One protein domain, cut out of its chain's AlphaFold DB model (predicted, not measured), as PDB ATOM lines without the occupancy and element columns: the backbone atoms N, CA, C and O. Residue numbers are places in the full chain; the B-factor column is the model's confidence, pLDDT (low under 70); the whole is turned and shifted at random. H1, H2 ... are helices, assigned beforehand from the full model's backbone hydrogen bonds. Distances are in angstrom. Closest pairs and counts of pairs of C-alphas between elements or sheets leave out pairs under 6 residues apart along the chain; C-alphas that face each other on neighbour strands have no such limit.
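This is residues 197 to 273 and 422 to 440 of the 440 residues of an uncharacterized protein of Methanonatronarchaeum thermophilum (UniProt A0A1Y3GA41). The two longest helices, H6 and H2, cross about perpendicularly in the middle of the model, and H1 joins the first part of H2 to the last part of H6, closing a triangle of three helices. The short helices H3, H4 and H5 form an arc round the end of H2 at Tyr 233, where H5 packs across it. The printed part has 96 residues, with six named helices in the order H1 to H6 and no named strand, so the class is all helix. The whole is compact, with a radius of gyration of the C-alphas of 13.2 A and spans of 39 by 27 by 24 A.

H6, the longest helix, is residues 422 to 438, 24.3 A from C-alpha 422 at (57.717, -53.784, 157.673) to C-alpha 438 at (39.275, -55.292, 141.955). H2 is residues 219 to 233, 22.0 A long. H1 is residues 205 to 216, 16.5 A long, and begins with C-alpha 205 at (41.295, -62.614, 142.218). H3 is residues 243 to 247, H4 is residues 250 to 256 and H5 is residues 260 to 265.

H2 is the hub, touching three helices. It touches H6 with residues 227 to 232 alone, about perpendicular at 74 degrees; the closest C-alphas, of Phe 228 and Thr 430, are 5.2 A apart. H1 touches H6 at a steep tilt of 46 degrees, opposite ways; the closest C-alphas are those of Lys 205 and Ser 437, at 5.2 A. H1 touches H2 at a steep tilt of 55 degrees, opposite ways, with the closest C-alphas, of Leu 215 and Gly 221, 3.9 A apart. H5 touches H2, about perpendicular at 74 degrees; the closest C-alphas, of Tyr 233 and Ala 264, are 4.3 A apart. H4 and H5 only just touch, only at the corner, with 3 pairs of C-alphas within 8 A; the closest, of Tyr 254 and Phe 260, are 5.9 A apart. H3 and H2 are close but not clearly touching, the closest C-alphas, of Ile 231 and Leu 247, being 7.2 A apart. H3 and H6 are near each other, and H3 and H4 meet only through their link. H1 and H5 are apart. Every O i to N i+4 pair is within hydrogen-bond range in H1, H2, H3, H5 and H6; in H4 it is 2 of 3.

The two C-alphas farthest apart, of Thr 199 and Glu 256, are 42.0 A apart. Residues 274 to 421 are not printed, and C-alphas 273 and 422 across the cut are 22.7 A apart. Of the links that are printed whole, none is long. The mean pLDDT of the printed part is 86.9, and residues 239 to 241 and 439 to 440 are under 70.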
ATOM      1  N   ALA A 197      51.211 -70.688 143.964       96.88
ATOM      2  CA  ALA A 197      52.503 -71.262 143.609       96.88
ATOM      3  C   ALA A 197      52.807 -71.071 142.116       96.88
ATOM      4  O   ALA A 197      52.777 -72.003 141.325       96.88
ATOM      5  N   ASN A 198      53.059 -69.834 141.695       96.19
ATOM      6  CA  ASN A 198      53.403 -69.522 140.311       96.19
ATOM      7  C   ASN A 198      54.275 -68.265 140.201       96.19
ATOM      8  O   ASN A 198      54.486 -67.537 141.173       96.19
ATOM      9  N   THR A 199      54.746 -68.003 138.984       95.69
ATOM     10  CA  THR A 199      55.706 -66.942 138.663       95.69
ATOM     11  C   THR A 199      55.084 -65.759 137.912       95.69
ATOM     12  O   THR A 199      55.808 -64.893 137.422       95.69
ATOM     13  N   ASP A 200      53.748 -65.656 137.858       93.62
ATOM     14  CA  ASP A 200      53.084 -64.446 137.360       93.62
ATOM     15  C   ASP A 200      53.317 -63.281 138.340       93.62
ATOM     16  O   ASP A 200      52.992 -63.354 139.531       93.62
ATOM     17  N   TYR A 201      53.866 -62.177 137.832       92.50
ATOM     18  CA  TYR A 201      54.125 -60.953 138.593       92.50
ATOM     19  C   TYR A 201      52.852 -60.220 139.038       92.50
ATOM     20  O   TYR A 201      52.913 -59.308 139.871       92.50
ATOM     21  N   ARG A 202      51.693 -60.573 138.474       89.38
ATOM     22  CA  ARG A 202      50.387 -60.043 138.860       89.38
ATOM     23  C   ARG A 202      49.693 -60.977 139.846       89.38
ATOM     24  O   ARG A 202      49.941 -62.177 139.895       89.38
ATOM     25  N   PHE A 203      48.804 -60.377 140.634       89.69
ATOM     26  CA  PHE A 203      47.876 -61.105 141.484       89.69
ATOM     27  C   PHE A 203      46.482 -61.050 140.878       89.69
ATOM     28  O   PHE A 203      45.918 -59.965 140.716       89.69
ATOM     29  N   ASN A 204      45.921 -62.213 140.575       89.19
ATOM     30  CA  ASN A 204      44.530 -62.336 140.170       89.19
ATOM     31  C   ASN A 204      43.615 -62.580 141.384       89.19
ATOM     32  O   ASN A 204      44.043 -62.874 142.502       89.19
ATOM     33  N   LYS A 205      42.305 -62.480 141.162       89.88
ATOM     34  CA  LYS A 205      41.295 -62.614 142.218       89.88
ATOM     35  C   LYS A 205      41.290 -63.989 142.898       89.88
ATOM     36  O   LYS A 205      40.988 -64.069 144.088       89.88
ATOM     37  N   ARG A 206      41.607 -65.068 142.169       91.81
ATOM     38  CA  ARG A 206      41.693 -66.432 142.723       91.81
ATOM     39  C   ARG A 206      42.881 -66.545 143.675       91.81
ATOM     40  O   ARG A 206      42.713 -67.050 144.779       91.81
ATOM     41  N   GLU A 207      44.034 -66.025 143.274       93.94
ATOM     42  CA  GLU A 207      45.239 -65.961 144.106       93.94
ATOM     43  C   GLU A 207      44.990 -65.143 145.370       93.94
ATOM     44  O   GLU A 207      45.236 -65.620 146.469       93.94
ATOM     45  N   ILE A 208      44.407 -63.947 145.258       93.12
ATOM     46  CA  ILE A 208      44.122 -63.128 146.441       93.12
ATOM     47  C   ILE A 208      43.170 -63.833 147.419       93.12
ATOM     48  O   ILE A 208      43.380 -63.767 148.632       93.12
ATOM     49  N   LYS A 209      42.149 -64.539 146.919       92.06
ATOM     50  CA  LYS A 209      41.263 -65.350 147.769       92.06
ATOM     51  C   LYS A 209      42.023 -66.462 148.489       92.06
ATOM     52  O   LYS A 209      41.827 -66.617 149.690       92.06
ATOM     53  N   ALA A 210      42.883 -67.191 147.778       93.38
ATOM     54  CA  ALA A 210      43.717 -68.236 148.366       93.38
ATOM     55  C   ALA A 210      44.662 -67.662 149.434       93.38
ATOM     56  O   ALA A 210      44.739 -68.199 150.534       93.38
ATOM     57  N   PHE A 211      45.293 -66.514 149.168       94.69
ATOM     58  CA  PHE A 211      46.176 -65.853 150.130       94.69
ATOM     59  C   PHE A 211      45.438 -65.424 151.399       94.69
ATOM     60  O   PHE A 211      45.873 -65.747 152.499       94.69
ATOM     61  N   ILE A 212      44.294 -64.745 151.271       93.38
ATOM     62  CA  ILE A 212      43.494 -64.321 152.430       93.38
ATOM     63  C   ILE A 212      42.974 -65.528 153.215       93.38
ATOM     64  O   ILE A 212      42.985 -65.503 154.446       93.38
ATOM     65  N   HIS A 213      42.545 -66.586 152.522       92.12
ATOM     66  CA  HIS A 213      42.130 -67.825 153.168       92.12
ATOM     67  C   HIS A 213      43.279 -68.446 153.972       92.12
ATOM     68  O   HIS A 213      43.105 -68.718 155.156       92.12
ATOM     69  N   ALA A 214      44.462 -68.578 153.365       93.56
ATOM     70  CA  ALA A 214      45.649 -69.126 154.012       93.56
ATOM     71  C   ALA A 214      46.077 -68.306 155.243       93.56
ATOM     72  O   ALA A 214      46.343 -68.880 156.296       93.56
ATOM     73  N   LEU A 215      46.063 -66.970 155.150       94.00
ATOM     74  CA  LEU A 215      46.335 -66.092 156.293       94.00
ATOM     75  C   LEU A 215      45.338 -66.313 157.437       94.00
ATOM     76  O   LEU A 215      45.729 -66.401 158.593       94.00
ATOM     77  N   ASN A 216      44.051 -66.433 157.124       91.12
ATOM     78  CA  ASN A 216      42.998 -66.646 158.118       91.12
ATOM     79  C   ASN A 216      43.048 -68.036 158.792       91.12
ATOM     80  O   ASN A 216      42.423 -68.244 159.842       91.12
ATOM     81  N   SER A 217      43.753 -68.987 158.182       90.31
ATOM     82  CA  SER A 217      43.941 -70.343 158.706       90.31
ATOM     83  C   SER A 217      45.074 -70.441 159.727       90.31
ATOM     84  O   SER A 217      45.210 -71.479 160.371       90.31
ATOM     85  N   THR A 218      45.863 -69.378 159.925       90.56
ATOM     86  CA  THR A 218      46.891 -69.328 160.970       90.56
ATOM     87  C   THR A 218      46.720 -68.111 161.871       90.56
ATOM     88  O   THR A 218      46.179 -67.075 161.484       90.56
ATOM     89  N   GLU A 219      47.175 -68.233 163.112       86.75
ATOM     90  CA  GLU A 219      47.113 -67.153 164.097       86.75
ATOM     91  C   GLU A 219      47.954 -65.945 163.649       86.75
ATOM     92  O   GLU A 219      47.439 -64.839 163.484       86.75
ATOM     93  N   LYS A 220      49.227 -66.182 163.301       85.69
ATOM     94  CA  LYS A 220      50.136 -65.155 162.760       85.69
ATOM     95  C   LYS A 220      49.603 -64.520 161.472       85.69
ATOM     96  O   LYS A 220      49.723 -63.310 161.281       85.69
ATOM     97  N   GLY A 221      48.991 -65.315 160.592       90.25
ATOM     98  CA  GLY A 221      48.378 -64.805 159.368       90.25
ATOM     99  C   GLY A 221      47.160 -63.922 159.649       90.25
ATOM    100  O   GLY A 221      46.965 -62.911 158.970       90.25
ATOM    101  N   SER A 222      46.395 -64.232 160.698       90.69
ATOM    102  CA  SER A 222      45.239 -63.440 161.123       90.69
ATOM    103  C   SER A 222      45.648 -62.035 161.580       90.69
ATOM    104  O   SER A 222      44.996 -61.069 161.187       90.69
ATOM    105  N   TYR A 223      46.770 -61.883 162.295       88.38
ATOM    106  CA  TYR A 223      47.328 -60.567 162.646       88.38
ATOM    107  C   TYR A 223      47.697 -59.720 161.420       88.38
ATOM    108  O   TYR A 223      47.382 -58.526 161.348       88.38
ATOM    109  N   LEU A 224      48.318 -60.337 160.411       91.25
ATOM    110  CA  LEU A 224      48.628 -59.644 159.161       91.25
ATOM    111  C   LEU A 224      47.350 -59.243 158.409       91.25
ATOM    112  O   LEU A 224      47.257 -58.127 157.896       91.25
ATOM    113  N   LEU A 225      46.345 -60.120 158.372       93.12
ATOM    114  CA  LEU A 225      45.072 -59.832 157.716       93.12
ATOM    115  C   LEU A 225      44.312 -58.690 158.410       93.12
ATOM    116  O   LEU A 225      43.782 -57.813 157.727       93.12
ATOM    117  N   ARG A 226      44.320 -58.638 159.748       93.19
ATOM    118  CA  ARG A 226      43.805 -57.495 160.521       93.19
ATOM    119  C   ARG A 226      44.516 -56.202 160.127       93.19
ATOM    120  O   ARG A 226      43.862 -55.209 159.813       93.19
ATOM    121  N   SER A 227      45.844 -56.235 160.021       92.69
ATOM    122  CA  SER A 227      46.630 -55.087 159.551       92.69
ATOM    123  C   SER A 227      46.255 -54.657 158.129       92.69
ATOM    124  O   SER A 227      46.143 -53.462 157.862       92.69
ATOM    125  N   PHE A 228      45.991 -55.596 157.217       93.50
ATOM    126  CA  PHE A 228      45.508 -55.257 155.875       93.50
ATOM    127  C   PHE A 228      44.156 -54.550 155.903       93.50
ATOM    128  O   PHE A 228      43.950 -53.618 155.130       93.50
ATOM    129  N   ILE A 229      43.243 -54.952 156.788       93.12
ATOM    130  CA  ILE A 229      41.936 -54.303 156.947       93.12
ATOM    131  C   ILE A 229      42.118 -52.869 157.455       93.12
ATOM    132  O   ILE A 229      41.588 -51.939 156.845       93.12
ATOM    133  N   LEU A 230      42.934 -52.675 158.496       93.75
ATOM    134  CA  LEU A 230      43.259 -51.348 159.034       93.75
ATOM    135  C   LEU A 230      43.857 -50.425 157.960       93.75
ATOM    136  O   LEU A 230      43.432 -49.282 157.799       93.75
ATOM    137  N   ILE A 231      44.803 -50.929 157.165       93.50
ATOM    138  CA  ILE A 231      45.424 -50.165 156.076       93.50
ATOM    139  C   ILE A 231      44.423 -49.892 154.942       93.50
ATOM    140  O   ILE A 231      44.420 -48.801 154.366       93.50
ATOM    141  N   ALA A 232      43.578 -50.868 154.595       92.31
ATOM    142  CA  ALA A 232      42.625 -50.763 153.494       92.31
ATOM    143  C   ALA A 232      41.621 -49.621 153.693       92.31
ATOM    144  O   ALA A 232      41.252 -48.973 152.707       92.31
ATOM    145  N   TYR A 233      41.240 -49.328 154.941       91.50
ATOM    146  CA  TYR A 233      40.392 -48.187 155.295       91.50
ATOM    147  C   TYR A 233      40.898 -46.874 154.668       91.50
ATOM    148  O   TYR A 233      40.137 -46.138 154.039       91.50
ATOM    149  N   PHE A 234      42.214 -46.641 154.695       89.25
ATOM    150  CA  PHE A 234      42.845 -45.431 154.157       89.25
ATOM    151  C   PHE A 234      42.998 -45.397 152.634       89.25
ATOM    152  O   PHE A 234      43.575 -44.449 152.100       89.25
ATOM    153  N   ASN A 235      42.481 -46.407 151.929       83.94
ATOM    154  CA  ASN A 235      42.619 -46.592 150.488       83.94
ATOM    155  C   ASN A 235      44.096 -46.567 150.034       83.94
ATOM    156  O   ASN A 235      44.561 -45.570 149.468       83.94
ATOM    157  N   PRO A 236      44.843 -47.672 150.221       81.44
ATOM    158  CA  PRO A 236      46.288 -47.715 149.993       81.44
ATOM    159  C   PRO A 236      46.703 -47.543 148.525       81.44
ATOM    160  O   PRO A 236      47.889 -47.372 148.235       81.44
ATOM    161  N   THR A 237      45.740 -47.579 147.598       78.06
ATOM    162  CA  THR A 237      45.931 -47.310 146.167       78.06
ATOM    163  C   THR A 237      45.922 -45.813 145.834       78.06
ATOM    164  O   THR A 237      46.198 -45.451 144.697       78.06
ATOM    165  N   SER A 238      45.569 -44.936 146.781       73.75
ATOM    166  CA  SER A 238      45.655 -43.485 146.578       73.75
ATOM    167  C   SER A 238      47.110 -43.008 146.655       73.75
ATOM    168  O   SER A 238      47.895 -43.476 147.482       73.75
ATOM    169  N   THR A 239      47.497 -42.098 145.761       54.75
ATOM    170  CA  THR A 239      48.842 -41.516 145.721       54.75
ATOM    171  C   THR A 239      48.985 -40.479 146.835       54.75
ATOM    172  O   THR A 239      48.374 -39.415 146.802       54.75
ATOM    173  N   GLY A 240      49.788 -40.782 147.854       54.00
ATOM    174  CA  GLY A 240      50.118 -39.812 148.894       54.00
ATOM    175  C   GLY A 240      50.990 -40.388 150.002       54.00
ATOM    176  O   GLY A 240      50.755 -41.493 150.486       54.00
ATOM    177  N   ASN A 241      51.963 -39.596 150.458       55.75
ATOM    178  CA  ASN A 241      52.818 -39.914 151.609       55.75
ATOM    179  C   ASN A 241      52.051 -39.948 152.953       55.75
ATOM    180  O   ASN A 241      52.639 -40.270 153.977       55.75
ATOM    181  N   SER A 242      50.739 -39.679 152.950       76.62
ATOM    182  CA  SER A 242      49.919 -39.512 154.153       76.62
ATOM    183  C   SER A 242      49.423 -40.808 154.790       76.62
ATOM    184  O   SER A 242      48.886 -40.754 155.889       76.62
ATOM    185  N   ILE A 243      49.564 -41.979 154.154       84.94
ATOM    186  CA  ILE A 243      49.038 -43.228 154.745       84.94
ATOM    187  C   ILE A 243      49.724 -43.533 156.078       84.94
ATOM    188  O   ILE A 243      49.051 -43.950 157.011       84.94
ATOM    189  N   LYS A 244      51.032 -43.283 156.205       85.31
ATOM    190  CA  LYS A 244      51.742 -43.477 157.478       85.31
ATOM    191  C   LYS A 244      51.222 -42.547 158.567       85.31
ATOM    192  O   LYS A 244      50.957 -42.992 159.673       85.31
ATOM    193  N   ASP A 245      51.027 -41.277 158.232       83.25
ATOM    194  CA  ASP A 245      50.519 -40.277 159.175       83.25
ATOM    195  C   ASP A 245      49.066 -40.563 159.571       83.25
ATOM    196  O   ASP A 245      48.673 -40.358 160.713       83.25
ATOM    197  N   LYS A 246      48.269 -41.115 158.651       86.94
ATOM    198  CA  LYS A 246      46.921 -41.609 158.945       86.94
ATOM    199  C   LYS A 246      46.942 -42.859 159.825       86.94
ATOM    200  O   LYS A 246      46.137 -42.953 160.745       86.94
ATOM    201  N   LEU A 247      47.865 -43.791 159.575       88.31
ATOM    202  CA  LEU A 247      48.020 -45.015 160.366       88.31
ATOM    203  C   LEU A 247      48.423 -44.722 161.813       88.31
ATOM    204  O   LEU A 247      47.960 -45.423 162.700       88.31
ATOM    205  N   ARG A 248      49.174 -43.646 162.075       86.38
ATOM    206  CA  ARG A 248      49.424 -43.164 163.447       86.38
ATOM    207  C   ARG A 248      48.138 -42.859 164.221       86.38
ATOM    208  O   ARG A 248      48.098 -42.959 165.438       86.38
ATOM    209  N   ARG A 249      47.054 -42.516 163.521       85.81
ATOM    210  CA  ARG A 249      45.741 -42.219 164.111       85.81
ATOM    211  C   ARG A 249      44.756 -43.385 164.004       85.81
ATOM    212  O   ARG A 249      43.565 -43.191 164.246       85.81
ATOM    213  N   VAL A 250      45.211 -44.583 163.625       88.62
ATOM    214  CA  VAL A 250      44.314 -45.705 163.312       88.62
ATOM    215  C   VAL A 250      43.460 -46.120 164.508       88.62
ATOM    216  O   VAL A 250      42.264 -46.333 164.346       88.62
ATOM    217  N   SER A 251      44.030 -46.143 165.714       88.06
ATOM    218  CA  SER A 251      43.323 -46.540 166.935       88.06
ATOM    219  C   SER A 251      42.236 -45.556 167.374       88.06
ATOM    220  O   SER A 251      41.291 -45.956 168.059       88.06
ATOM    221  N   HIS A 252      42.367 -44.284 166.994       87.25
ATOM    222  CA  HIS A 252      41.370 -43.235 167.209       87.25
ATOM    223  C   HIS A 252      40.240 -43.365 166.192       87.25
ATOM    224  O   HIS A 252      39.074 -43.468 166.556       87.25
ATOM    225  N   LEU A 253      40.599 -43.458 164.911       87.62
ATOM    226  CA  LEU A 253      39.630 -43.574 163.824       87.62
ATOM    227  C   LEU A 253      38.806 -44.860 163.916       87.62
ATOM    228  O   LEU A 253      37.612 -44.827 163.645       87.62
ATOM    229  N   TYR A 254      39.415 -45.967 164.344       89.00
ATOM    230  CA  TYR A 254      38.702 -47.219 164.585       89.00
ATOM    231  C   TYR A 254      37.624 -47.089 165.676       89.00
ATOM    232  O   TYR A 254      36.586 -47.732 165.572       89.00
ATOM    233  N   LYS A 255      37.845 -46.255 166.704       85.38
ATOM    234  CA  LYS A 255      36.860 -46.026 167.774       85.38
ATOM    235  C   LYS A 255      35.756 -45.050 167.381       85.38
ATOM    236  O   LYS A 255      34.624 -45.225 167.809       85.38
ATOM    237  N   GLU A 256      36.091 -44.010 166.626       89.00
ATOM    238  CA  GLU A 256      35.137 -42.949 166.284       89.00
ATOM    239  C   GLU A 256      34.236 -43.287 165.096       89.00
ATOM    240  O   GLU A 256      33.102 -42.816 165.026       89.00
ATOM    241  N   ASP A 257      34.735 -44.066 164.137       89.19
ATOM    242  CA  ASP A 257      33.972 -44.435 162.949       89.19
ATOM    243  C   ASP A 257      33.267 -45.780 163.167       89.19
ATOM    244  O   ASP A 257      33.835 -46.847 162.935       89.19
ATOM    245  N   GLU A 258      31.986 -45.732 163.544       87.44
ATOM    246  CA  GLU A 258      31.128 -46.921 163.696       87.44
ATOM    247  C   GLU A 258      31.066 -47.789 162.423       87.44
ATOM    248  O   GLU A 258      30.784 -48.986 162.479       87.44
ATOM    249  N   ASN A 259      31.363 -47.212 161.252       89.31
ATOM    250  CA  ASN A 259      31.377 -47.903 159.968       89.31
ATOM    251  C   ASN A 259      32.783 -48.306 159.502       89.31
ATOM    252  O   ASN A 259      32.914 -48.799 158.373       89.31
ATOM    253  N   PHE A 260      33.824 -48.149 160.329       91.31
ATOM    254  CA  PHE A 260      35.219 -48.413 159.962       91.31
ATOM    255  C   PHE A 260      35.389 -49.788 159.305       91.31
ATOM    256  O   PHE A 260      35.871 -49.907 158.172       91.31
ATOM    257  N   SER A 261      34.931 -50.838 159.991       88.19
ATOM    258  CA  SER A 261      35.073 -52.230 159.552       88.19
ATOM    259  C   SER A 261      34.364 -52.497 158.224       88.19
ATOM    260  O   SER A 261      34.921 -53.161 157.347       88.19
ATOM    261  N   ASN A 262      33.164 -51.941 158.032       88.19
ATOM    262  CA  ASN A 262      32.392 -52.088 156.795       88.19
ATOM    263  C   ASN A 262      33.070 -51.367 155.625       88.19
ATOM    264  O   ASN A 262      33.204 -51.927 154.532       88.19
ATOM    265  N   GLN A 263      33.563 -50.149 155.858       89.62
ATOM    266  CA  GLN A 263      34.299 -49.382 154.856       89.62
ATOM    267  C   GLN A 263      35.597 -50.083 154.446       89.62
ATOM    268  O   GLN A 263      35.889 -50.175 153.249       89.62
ATOM    269  N   ALA A 264      36.348 -50.624 155.405       89.25
ATOM    270  CA  ALA A 264      37.569 -51.377 155.150       89.25
ATOM    271  C   ALA A 264      37.290 -52.681 154.381       89.25
ATOM    272  O   ALA A 264      37.884 -52.911 153.324       89.25
ATOM    273  N   LYS A 265      36.322 -53.492 154.839       88.94
ATOM    274  CA  LYS A 265      35.879 -54.728 154.163       88.94
ATOM    275  C   LYS A 265      35.453 -54.467 152.718       88.94
ATOM    276  O   LYS A 265      35.829 -55.225 151.826       88.94
ATOM    277  N   SER A 266      34.747 -53.360 152.459       89.62
ATOM    278  CA  SER A 266      34.275 -53.005 151.110       89.62
ATOM    279  C   SER A 266      35.398 -52.873 150.068       89.62
ATOM    280  O   SER A 266      35.143 -52.951 148.862       89.62
ATOM    281  N   LYS A 267      36.653 -52.684 150.505       90.25
ATOM    282  CA  LYS A 267      37.812 -52.597 149.610       90.25
ATOM    283  C   LYS A 267      38.230 -53.953 149.037       90.25
ATOM    284  O   LYS A 267      38.815 -53.957 147.958       90.25
ATOM    285  N   PHE A 268      37.893 -55.061 149.699       87.88
ATOM    286  CA  PHE A 268      38.210 -56.433 149.288       87.88
ATOM    287  C   PHE A 268      37.048 -57.045 148.490       87.88
ATOM    288  O   PHE A 268      36.388 -57.993 148.919       87.88
ATOM    289  N   LYS A 269      36.745 -56.467 147.322       83.00
ATOM    290  CA  LYS A 269      35.550 -56.825 146.539       83.00
ATOM    291  C   LYS A 269      35.486 -58.327 146.225       83.00
ATOM    292  O   LYS A 269      36.388 -58.896 145.616       83.00
ATOM    293  N   GLY A 270      34.369 -58.965 146.583       79.06
ATOM    294  CA  GLY A 270      34.121 -60.380 146.285       79.06
ATOM    295  C   GLY A 270      34.945 -61.362 147.123       79.06
ATOM    296  O   GLY A 270      35.043 -62.533 146.744       79.06
ATOM    297  N   ILE A 271      35.529 -60.896 148.229       85.06
ATOM    298  CA  ILE A 271      36.260 -61.707 149.201       85.06
ATOM    299  C   ILE A 271      35.528 -61.627 150.534       85.06
ATOM    300  O   ILE A 271      35.266 -60.539 151.042       85.06
ATOM    301  N   ASN A 272      35.188 -62.786 151.093       83.69
ATOM    302  CA  ASN A 272      34.572 -62.851 152.409       83.69
ATOM    303  C   ASN A 272      35.662 -62.777 153.484       83.69
ATOM    304  O   ASN A 272      36.494 -63.678 153.570       83.69
ATOM    305  N   ILE A 273      35.658 -61.708 154.279       85.50
ATOM    306  CA  ILE A 273      36.526 -61.560 155.449       85.50
ATOM    307  C   ILE A 273      35.760 -62.087 156.670       85.50
ATOM    308  O   ILE A 273      34.735 -61.489 157.010       85.50
ATOM    309  N   ALA A 422      58.332 -53.571 158.969       71.62
ATOM    310  CA  ALA A 422      57.717 -53.784 157.673       71.62
ATOM    311  C   ALA A 422      56.548 -52.838 157.271       71.62
ATOM    312  O   ALA A 422      55.733 -53.238 156.447       71.62
ATOM    313  N   VAL A 423      56.426 -51.597 157.779       81.31
ATOM    314  CA  VAL A 423      55.217 -50.755 157.569       81.31
ATOM    315  C   VAL A 423      54.989 -50.474 156.086       81.31
ATOM    316  O   VAL A 423      53.891 -50.638 155.554       81.31
ATOM    317  N   ASN A 424      56.059 -50.091 155.385       83.31
ATOM    318  CA  ASN A 424      56.020 -49.886 153.938       83.31
ATOM    319  C   ASN A 424      55.627 -51.172 153.204       83.31
ATOM    320  O   ASN A 424      54.881 -51.128 152.229       83.31
ATOM    321  N   GLN A 425      56.141 -52.312 153.656       85.44
ATOM    322  CA  GLN A 425      55.869 -53.619 153.081       85.44
ATOM    323  C   GLN A 425      54.411 -54.021 153.311       85.44
ATOM    324  O   GLN A 425      53.761 -54.404 152.348       85.44
ATOM    325  N   ALA A 426      53.866 -53.834 154.515       88.81
ATOM    326  CA  ALA A 426      52.466 -54.080 154.842       88.81
ATOM    327  C   ALA A 426      51.530 -53.204 153.996       88.81
ATOM    328  O   ALA A 426      50.574 -53.713 153.408       88.81
ATOM    329  N   ILE A 427      51.841 -51.909 153.841       89.44
ATOM    330  CA  ILE A 427      51.099 -51.003 152.949       89.44
ATOM    331  C   ILE A 427      51.170 -51.492 151.501       89.44
ATOM    332  O   ILE A 427      50.150 -51.555 150.816       89.44
ATOM    333  N   ASN A 428      52.362 -51.857 151.027       88.31
ATOM    334  CA  ASN A 428      52.553 -52.344 149.664       88.31
ATOM    335  C   ASN A 428      51.813 -53.664 149.418       88.31
ATOM    336  O   ASN A 428      51.169 -53.799 148.381       88.31
ATOM    337  N   TRP A 429      51.858 -54.611 150.354       92.56
ATOM    338  CA  TRP A 429      51.131 -55.877 150.271       92.56
ATOM    339  C   TRP A 429      49.624 -55.638 150.292       92.56
ATOM    340  O   TRP A 429      48.923 -56.150 149.426       92.56
ATOM    341  N   THR A 430      49.132 -54.770 151.180       93.31
ATOM    342  CA  THR A 430      47.708 -54.405 151.216       93.31
ATOM    343  C   THR A 430      47.277 -53.779 149.893       93.31
ATOM    344  O   THR A 430      46.229 -54.129 149.360       93.31
ATOM    345  N   ARG A 431      48.099 -52.891 149.315       91.00
ATOM    346  CA  ARG A 431      47.841 -52.312 147.992       91.00
ATOM    347  C   ARG A 431      47.680 -53.407 146.936       91.00
ATOM    348  O   ARG A 431      46.675 -53.394 146.232       91.00
ATOM    349  N   ARG A 432      48.603 -54.376 146.875       89.69
ATOM    350  CA  ARG A 432      48.521 -55.513 145.936       89.69
ATOM    351  C   ARG A 432      47.257 -56.337 146.128       89.69
ATOM    352  O   ARG A 432      46.591 -56.663 145.153       89.69
ATOM    353  N   VAL A 433      46.920 -56.638 147.377       91.44
ATOM    354  CA  VAL A 433      45.728 -57.413 147.730       91.44
ATOM    355  C   VAL A 433      44.453 -56.682 147.300       91.44
ATOM    356  O   VAL A 433      43.582 -57.272 146.659       91.44
ATOM    357  N   VAL A 434      44.355 -55.382 147.582       89.94
ATOM    358  CA  VAL A 434      43.201 -54.557 147.196       89.94
ATOM    359  C   VAL A 434      43.109 -54.408 145.674       89.94
ATOM    360  O   VAL A 434      42.019 -54.565 145.127       89.94
ATOM    361  N   GLU A 435      44.215 -54.154 144.972       88.19
ATOM    362  CA  GLU A 435      44.255 -54.080 143.501       88.19
ATOM    363  C   GLU A 435      43.824 -55.404 142.853       88.19
ATOM    364  O   GLU A 435      42.909 -55.417 142.028       88.19
ATOM    365  N   GLY A 436      44.407 -56.526 143.286       85.19
ATOM    366  CA  GLY A 436      44.076 -57.861 142.779       85.19
ATOM    367  C   GLY A 436      42.630 -58.281 143.067       85.19
ATOM    368  O   GLY A 436      42.037 -59.023 142.288       85.19
ATOM    369  N   SER A 437      42.016 -57.757 144.136       83.62
ATOM    370  CA  SER A 437      40.591 -57.985 144.424       83.62
ATOM    371  C   SER A 437      39.635 -57.229 143.485       83.62
ATOM    372  O   SER A 437      38.486 -57.640 143.321       83.62
ATOM    373  N   ARG A 438      40.086 -56.125 142.865       78.50
ATOM    374  CA  ARG A 438      39.275 -55.292 141.955       78.50
ATOM    375  C   ARG A 438      39.340 -55.761 140.500       78.50
ATOM    376  O   ARG A 438      38.368 -55.565 139.778       78.50
ATOM    377  N   ASN A 439      40.457 -56.357 140.085       62.53
ATOM    378  CA  ASN A 439      40.778 -56.646 138.682       62.53
ATOM    379  C   ASN A 439      40.308 -58.032 138.192       62.53
ATOM    380  O   ASN A 439      41.055 -58.723 137.504       62.53
ATOM    381  N   GLY A 440      39.084 -58.463 138.516       51.81
ATOM    382  CA  GLY A 440      38.551 -59.723 137.979       51.81
ATOM    383  C   GLY A 440      37.111 -60.040 138.313       51.81
ATOM    384  O   GLY A 440      36.470 -59.298 139.098       51.81
TER     385      GLY A 440